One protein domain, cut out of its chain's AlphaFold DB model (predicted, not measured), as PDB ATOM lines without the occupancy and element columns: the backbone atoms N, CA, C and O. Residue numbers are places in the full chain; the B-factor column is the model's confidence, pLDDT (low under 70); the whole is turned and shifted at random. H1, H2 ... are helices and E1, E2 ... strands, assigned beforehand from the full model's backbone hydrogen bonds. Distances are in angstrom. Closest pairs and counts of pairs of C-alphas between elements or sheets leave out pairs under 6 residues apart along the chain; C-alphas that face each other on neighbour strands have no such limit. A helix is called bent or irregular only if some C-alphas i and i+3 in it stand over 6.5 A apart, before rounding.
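Overview. This is residues 9 to 61 of the 856 residues of an uncharacterized protein of Rhizophagus irregularis (strain DAOM 181602 / DAOM 197198 / MUCL 43194) (UniProt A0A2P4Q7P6). A small sheet, E1 E2 E3, has helix H2 over one face; short H1 grazes it, and residues 50 to 61 form a tail with no named element. Of 53 printed residues under half are in named elements, in the order H1, E1, E2, E3, H2; the class is mixed. The strands make a meander, each the antiparallel neighbour of the one before. The whole is compact, radius of gyration of the C-alphas 9.8 A, spanning 25 by 19 by 14 A.

Arrangement. Inner strand E2, residues 25 to 28, forms hairpins with E1, residues 17 to 22, and E3, residues 33 to 35; N 27 and O 19, and N 34 and O 26, are within hydrogen-bond range, each 2.7 A. H2, residues 43 to 49, has every O i to N i+4 pair within range and lies over E2, height over the sheet 8.9 A; their closest C-alphas, Cys 28 and Leu 45, are 6.9 A apart. H1, residues 9 to 12, is apart from H2.

Along the chain. H1 begins at C-alpha 9 (44.441, 6.265, -52.366); H2, 9.8 A long, ends at C-alpha 49 (35.578, 22.759, -48.632).

Size, cuts and confidence. The printed part has no cut. Residues 18, 30 to 31, 53 and 56 to 61 have pLDDT under 70.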
ATOM      1  N   GLU A   9      43.128   5.618 -52.478       77.06
ATOM      2  CA  GLU A   9      44.441   6.265 -52.366       77.06
ATOM      3  C   GLU A   9      44.417   7.729 -52.803       77.06
ATOM      4  O   GLU A   9      44.991   8.583 -52.130       77.06
ATOM      5  N   ARG A  10      43.733   8.039 -53.913       79.44
ATOM      6  CA  ARG A  10      43.595   9.414 -54.401       79.44
ATOM      7  C   ARG A  10      42.813  10.266 -53.409       79.44
ATOM      8  O   ARG A  10      43.268  11.348 -53.056       79.44
ATOM      9  N   LEU A  11      41.683   9.753 -52.920       80.31
ATOM     10  CA  LEU A  11      40.868  10.472 -51.946       80.31
ATOM     11  C   LEU A  11      41.596  10.635 -50.600       80.31
ATOM     12  O   LEU A  11      41.460  11.672 -49.970       80.31
ATOM     13  N   LEU A  12      42.411   9.661 -50.177       75.62
ATOM     14  CA  LEU A  12      43.253   9.774 -48.976       75.62
ATOM     15  C   LEU A  12      44.335  10.852 -49.099       75.62
ATOM     16  O   LEU A  12      44.684  11.461 -48.093       75.62
ATOM     17  N   LYS A  13      44.867  11.071 -50.306       77.00
ATOM     18  CA  LYS A  13      45.854  12.122 -50.608       77.00
ATOM     19  C   LYS A  13      45.211  13.488 -50.876       77.00
ATOM     20  O   LYS A  13      45.925  14.456 -51.119       77.00
ATOM     21  N   HIS A  14      43.883  13.565 -50.866       79.31
ATOM     22  CA  HIS A  14      43.153  14.787 -51.155       79.31
ATOM     23  C   HIS A  14      43.250  15.770 -49.981       79.31
ATOM     24  O   HIS A  14      42.962  15.410 -48.843       79.31
ATOM     25  N   GLU A  15      43.586  17.026 -50.273       76.62
ATOM     26  CA  GLU A  15      43.914  18.085 -49.305       76.62
ATOM     27  C   GLU A  15      42.896  18.240 -48.159       76.62
ATOM     28  O   GLU A  15      43.265  18.377 -46.997       76.62
ATOM     29  N   TYR A  16      41.603  18.151 -48.473       79.06
ATOM     30  CA  TYR A  16      40.518  18.336 -47.502       79.06
ATOM     31  C   TYR A  16      40.028  17.039 -46.835       79.06
ATOM     32  O   TYR A  16      39.090  17.078 -46.039       79.06
ATOM     33  N   CYS A  17      40.605  15.877 -47.160       79.94
ATOM     34  CA  CYS A  17      40.172  14.579 -46.636       79.94
ATOM     35  C   CYS A  17      40.932  14.214 -45.351       79.94
ATOM     36  O   CYS A  17      42.091  13.816 -45.407       79.94
ATOM     37  N   ALA A  18      40.262  14.237 -44.195       66.12
ATOM     38  CA  ALA A  18      40.839  13.726 -42.946       66.12
ATOM     39  C   ALA A  18      40.795  12.190 -42.871       66.12
ATOM     40  O   ALA A  18      41.809  11.523 -42.635       66.12
ATOM     41  N   HIS A  19      39.618  11.595 -43.086       74.06
ATOM     42  CA  HIS A  19      39.409  10.155 -42.907       74.06
ATOM     43  C   HIS A  19      38.296   9.616 -43.808       74.06
ATOM     44  O   HIS A  19      37.250  10.236 -43.933       74.06
ATOM     45  N   ILE A  20      38.469   8.436 -44.405       81.00
ATOM     46  CA  ILE A  20      37.419   7.775 -45.192       81.00
ATOM     47  C   ILE A  20      36.736   6.733 -44.303       81.00
ATOM     48  O   ILE A  20      37.322   5.691 -44.035       81.00
ATOM     49  N   ILE A  21      35.488   6.989 -43.905       74.19
ATOM     50  CA  ILE A  21      34.682   6.058 -43.096       74.19
ATOM     51  C   ILE A  21      34.358   4.803 -43.916       74.19
ATOM     52  O   ILE A  21      34.438   3.678 -43.438       74.19
ATOM     53  N   ASN A  22      33.950   4.992 -45.171       82.81
ATOM     54  CA  ASN A  22      33.727   3.915 -46.130       82.81
ATOM     55  C   ASN A  22      33.761   4.475 -47.554       82.81
ATOM     56  O   ASN A  22      33.893   5.679 -47.758       82.81
ATOM     57  N   ALA A  23      33.575   3.617 -48.560       84.62
ATOM     58  CA  ALA A  23      33.686   4.021 -49.959       84.62
ATOM     59  C   ALA A  23      32.811   5.231 -50.357       84.62
ATOM     60  O   ALA A  23      33.134   5.890 -51.338       84.62
ATOM     61  N   LYS A  24      31.732   5.555 -49.626       87.06
ATOM     62  CA  LYS A  24      30.841   6.698 -49.903       87.06
ATOM     63  C   LYS A  24      30.744   7.723 -48.764       87.06
ATOM     64  O   LYS A  24      29.856   8.574 -48.795       87.06
ATOM     65  N   LYS A  25      31.597   7.662 -47.743       85.75
ATOM     66  CA  LYS A  25      31.582   8.612 -46.620       85.75
ATOM     67  C   LYS A  25      33.003   8.986 -46.225       85.75
ATOM     68  O   LYS A  25      33.828   8.110 -45.988       85.75
ATOM     69  N   VAL A  26      33.253  10.283 -46.105       86.12
ATOM     70  CA  VAL A  26      34.550  10.865 -45.750       86.12
ATOM     71  C   VAL A  26      34.360  11.923 -44.666       86.12
ATOM     72  O   VAL A  26      33.310  12.545 -44.588       86.12
ATOM     73  N   ILE A  27      35.351  12.132 -43.819       77.88
ATOM     74  CA  ILE A  27      35.430  13.211 -42.841       77.88
ATOM     75  C   ILE A  27      36.350  14.271 -43.440       77.88
ATOM     76  O   ILE A  27      37.465  13.962 -43.862       77.88
ATOM     77  N   CYS A  28      35.867  15.507 -43.511       80.31
ATOM     78  CA  CYS A  28      36.667  16.663 -43.898       80.31
ATOM     79  C   CYS A  28      37.651  17.031 -42.773       80.31
ATOM     80  O   CYS A  28      37.346  16.809 -41.605       80.31
ATOM     81  N   ILE A  29      38.782  17.665 -43.092       71.44
ATOM     82  CA  ILE A  29      39.737  18.211 -42.102       71.44
ATOM     83  C   ILE A  29      39.111  19.191 -41.092       71.44
ATOM     84  O   ILE A  29      39.623  19.342 -39.991       71.44
ATOM     85  N   CYS A  30      37.948  19.780 -41.396       69.88
ATOM     86  CA  CYS A  30      37.172  20.575 -40.435       69.88
ATOM     87  C   CYS A  30      36.328  19.742 -39.440       69.88
ATOM     88  O   CYS A  30      35.545  20.309 -38.679       69.88
ATOM     89  N   GLY A  31      36.407  18.406 -39.488       63.53
ATOM     90  CA  GLY A  31      35.680  17.475 -38.616       63.53
ATOM     91  C   GLY A  31      34.273  17.081 -39.087       63.53
ATOM     92  O   GLY A  31      33.644  16.212 -38.483       63.53
ATOM     93  N   LYS A  32      33.748  17.662 -40.176       78.56
ATOM     94  CA  LYS A  32      32.411  17.317 -40.701       78.56
ATOM     95  C   LYS A  32      32.421  16.038 -41.536       78.56
ATOM     96  O   LYS A  32      33.260  15.861 -42.415       78.56
ATOM     97  N   THR A  33      31.422  15.181 -41.320       84.56
ATOM     98  CA  THR A  33      31.196  13.988 -42.149       84.56
ATOM     99  C   THR A  33      30.460  14.356 -43.437       84.56
ATOM    100  O   THR A  33      29.349  14.880 -43.406       84.56
ATOM    101  N   ILE A  34      31.064  14.032 -44.575       86.50
ATOM    102  CA  ILE A  34      30.585  14.287 -45.930       86.50
ATOM    103  C   ILE A  34      30.240  12.961 -46.609       86.50
ATOM    104  O   ILE A  34      31.044  12.031 -46.683       86.50
ATOM    105  N   LYS A  35      29.018  12.870 -47.135       90.38
ATOM    106  CA  LYS A  35      28.586  11.744 -47.966       90.38
ATOM    107  C   LYS A  35      28.990  12.014 -49.414       90.38
ATOM    108  O   LYS A  35      28.595  13.024 -49.988       90.38
ATOM    109  N   LEU A  36      29.767  11.106 -49.990       86.25
ATOM    110  CA  LEU A  36      30.193  11.162 -51.383       86.25
ATOM    111  C   LEU A  36      29.084  10.638 -52.296       86.25
ATOM    112  O   LEU A  36      28.317   9.744 -51.924       86.25
ATOM    113  N   ASN A  37      29.022  11.175 -53.509       79.31
ATOM    114  CA  ASN A  37      28.036  10.772 -54.508       79.31
ATOM    115  C   ASN A  37      28.356   9.378 -55.077       79.31
ATOM    116  O   ASN A  37      27.514   8.472 -55.083       79.31
ATOM    117  N   ARG A  38      29.618   9.163 -55.472       81.00
ATOM    118  CA  ARG A  38      30.151   7.873 -55.933       81.00
ATOM    119  C   ARG A  38      31.286   7.377 -55.040       81.00
ATOM    120  O   ARG A  38      31.733   8.070 -54.128       81.00
ATOM    121  N   ARG A  39      31.705   6.126 -55.266       83.75
ATOM    122  CA  ARG A  39      32.787   5.516 -54.488       83.75
ATOM    123  C   ARG A  39      34.085   6.307 -54.696       83.75
ATOM    124  O   ARG A  39      34.517   6.440 -55.834       83.75
ATOM    125  N   TYR A  40      34.668   6.806 -53.606       82.06
ATOM    126  CA  TYR A  40      35.930   7.565 -53.571       82.06
ATOM    127  C   TYR A  40      35.970   8.848 -54.427       82.06
ATOM    128  O   TYR A  40      37.043   9.322 -54.785       82.06
ATOM    129  N   GLU A  41      34.812   9.417 -54.764       87.25
ATOM    130  CA  GLU A  41      34.714  10.629 -55.586       87.25
ATOM    131  C   GLU A  41      34.782  11.896 -54.719       87.25
ATOM    132  O   GLU A  41      33.941  12.106 -53.848       87.25
ATOM    133  N   GLU A  42      35.772  12.752 -54.974       84.25
ATOM    134  CA  GLU A  42      36.128  13.930 -54.162       84.25
ATOM    135  C   GLU A  42      35.232  15.171 -54.376       84.25
ATOM    136  O   GLU A  42      35.296  16.117 -53.595       84.25
ATOM    137  N   ASP A  43      34.342  15.181 -55.372       85.62
ATOM    138  CA  ASP A  43      33.560  16.369 -55.771       85.62
ATOM    139  C   ASP A  43      32.717  16.984 -54.645       85.62
ATOM    140  O   ASP A  43      32.609  18.207 -54.532       85.62
ATOM    141  N   TYR A  44      32.101  16.151 -53.802       85.06
ATOM    142  CA  TYR A  44      31.283  16.622 -52.675       85.06
ATOM    143  C   TYR A  44      32.136  17.121 -51.512       85.06
ATOM    144  O   TYR A  44      31.734  18.048 -50.809       85.06
ATOM    145  N   LEU A  45      33.327  16.546 -51.340       85.31
ATOM    146  CA  LEU A  45      34.310  17.032 -50.383       85.31
ATOM    147  C   LEU A  45      34.845  18.403 -50.820       85.31
ATOM    148  O   LEU A  45      34.876  19.326 -50.014       85.31
ATOM    149  N   ASN A  46      35.136  18.571 -52.112       85.38
ATOM    150  CA  ASN A  46      35.531  19.848 -52.709       85.38
ATOM    151  C   ASN A  46      34.443  20.918 -52.599       85.38
ATOM    152  O   ASN A  46      34.721  22.062 -52.249       85.38
ATOM    153  N   ARG A  47      33.182  20.554 -52.858       85.62
ATOM    154  CA  ARG A  47      32.047  21.470 -52.675       85.62
ATOM    155  C   ARG A  47      31.879  21.890 -51.221       85.62
ATOM    156  O   ARG A  47      31.596  23.053 -50.960       85.62
ATOM    157  N   HIS A  48      32.063  20.958 -50.288       85.69
ATOM    158  CA  HIS A  48      32.030  21.276 -48.869       85.69
ATOM    159  C   HIS A  48      33.173  22.221 -48.483       85.69
ATOM    160  O   HIS A  48      32.901  23.240 -47.857       85.69
ATOM    161  N   ALA A  49      34.406  21.931 -48.905       80.69
ATOM    162  CA  ALA A  49      35.578  22.759 -48.632       80.69
ATOM    163  C   ALA A  49      35.412  24.209 -49.119       80.69
ATOM    164  O   ALA A  49      35.797  25.134 -48.417       80.69
ATOM    165  N   LYS A  50      34.755  24.406 -50.270       82.88
ATOM    166  CA  LYS A  50      34.448  25.731 -50.840       82.88
ATOM    167  C   LYS A  50      33.205  26.409 -50.248       82.88
ATOM    168  O   LYS A  50      32.896  27.538 -50.614       82.88
ATOM    169  N   SER A  51      32.452  25.724 -49.387       80.25
ATOM    170  CA  SER A  51      31.251  26.283 -48.760       80.25
ATOM    171  C   SER A  51      31.599  27.038 -47.478       80.25
ATOM    172  O   SER A  51      32.482  26.620 -46.732       80.25
ATOM    173  N   SER A  52      30.816  28.067 -47.140       71.00
ATOM    174  CA  SER A  52      30.905  28.779 -45.851       71.00
ATOM    175  C   SER A  52      30.700  27.875 -44.625       71.00
ATOM    176  O   SER A  52      30.964  28.271 -43.493       71.00
ATOM    177  N   GLY A  53      30.234  26.638 -44.833       66.56
ATOM    178  CA  GLY A  53      30.068  25.628 -43.797       66.56
ATOM    179  C   GLY A  53      31.337  24.846 -43.441       66.56
ATOM    180  O   GLY A  53      31.272  24.054 -42.495       66.56
ATOM    181  N   CYS A  54      32.449  25.002 -44.165       75.12
ATOM    182  CA  CYS A  54      33.732  24.380 -43.838       75.12
ATOM    183  C   CYS A  54      34.620  25.366 -43.068       75.12
ATOM    184  O   CYS A  54      34.856  26.475 -43.528       75.12
ATOM    185  N   LYS A  55      35.116  24.960 -41.890       71.06
ATOM    186  CA  LYS A  55      36.019  25.777 -41.054       71.06
ATOM    187  C   LYS A  55      37.512  25.507 -41.310       71.06
ATOM    188  O   LYS A  55      38.345  25.964 -40.538       71.06
ATOM    189  N   ALA A  56      37.845  24.724 -42.334       60.31
ATOM    190  CA  ALA A  56      39.226  24.367 -42.641       60.31
ATOM    191  C   ALA A  56      39.981  25.543 -43.277       60.31
ATOM    192  O   ALA A  56      39.438  26.185 -44.176       60.31
ATOM    193  N   LYS A  57      41.226  25.788 -42.853       61.50
ATOM    194  CA  LYS A  57      42.164  26.702 -43.529       61.50
ATOM    195  C   LYS A  57      43.236  25.906 -44.286       61.50
ATOM    196  O   LYS A  57      43.623  24.822 -43.848       61.50
ATOM    197  N   GLU A  58      43.703  26.442 -45.412       45.62
ATOM    198  CA  GLU A  58      44.793  25.870 -46.220       45.62
ATOM    199  C   GLU A  58      46.052  25.703 -45.340       45.62
ATOM    200  O   GLU A  58      46.492  26.658 -44.699       45.62
ATOM    201  N   GLY A  59      46.590  24.479 -45.236       50.38
ATOM    202  CA  GLY A  59      47.780  24.161 -44.423       50.38
ATOM    203  C   GLY A  59      47.540  23.616 -43.001       50.38
ATOM    204  O   GLY A  59      48.505  23.282 -42.313       50.38
ATOM    205  N   GLN A  60      46.291  23.464 -42.550       44.03
ATOM    206  CA  GLN A  60      45.983  23.005 -41.188       44.03
ATOM    207  C   GLN A  60      46.137  21.473 -41.039       44.03
ATOM    208  O   GLN A  60      45.319  20.697 -41.540       44.03
ATOM    209  N   ARG A  61      47.181  21.010 -40.334       44.69
ATOM    210  CA  ARG A  61      47.316  19.602 -39.911       44.69
ATOM    211  C   ARG A  61      46.782  19.453 -38.489       44.69
ATOM    212  O   ARG A  61      47.441  19.848 -37.544       44.69
TER     213      ARG A  61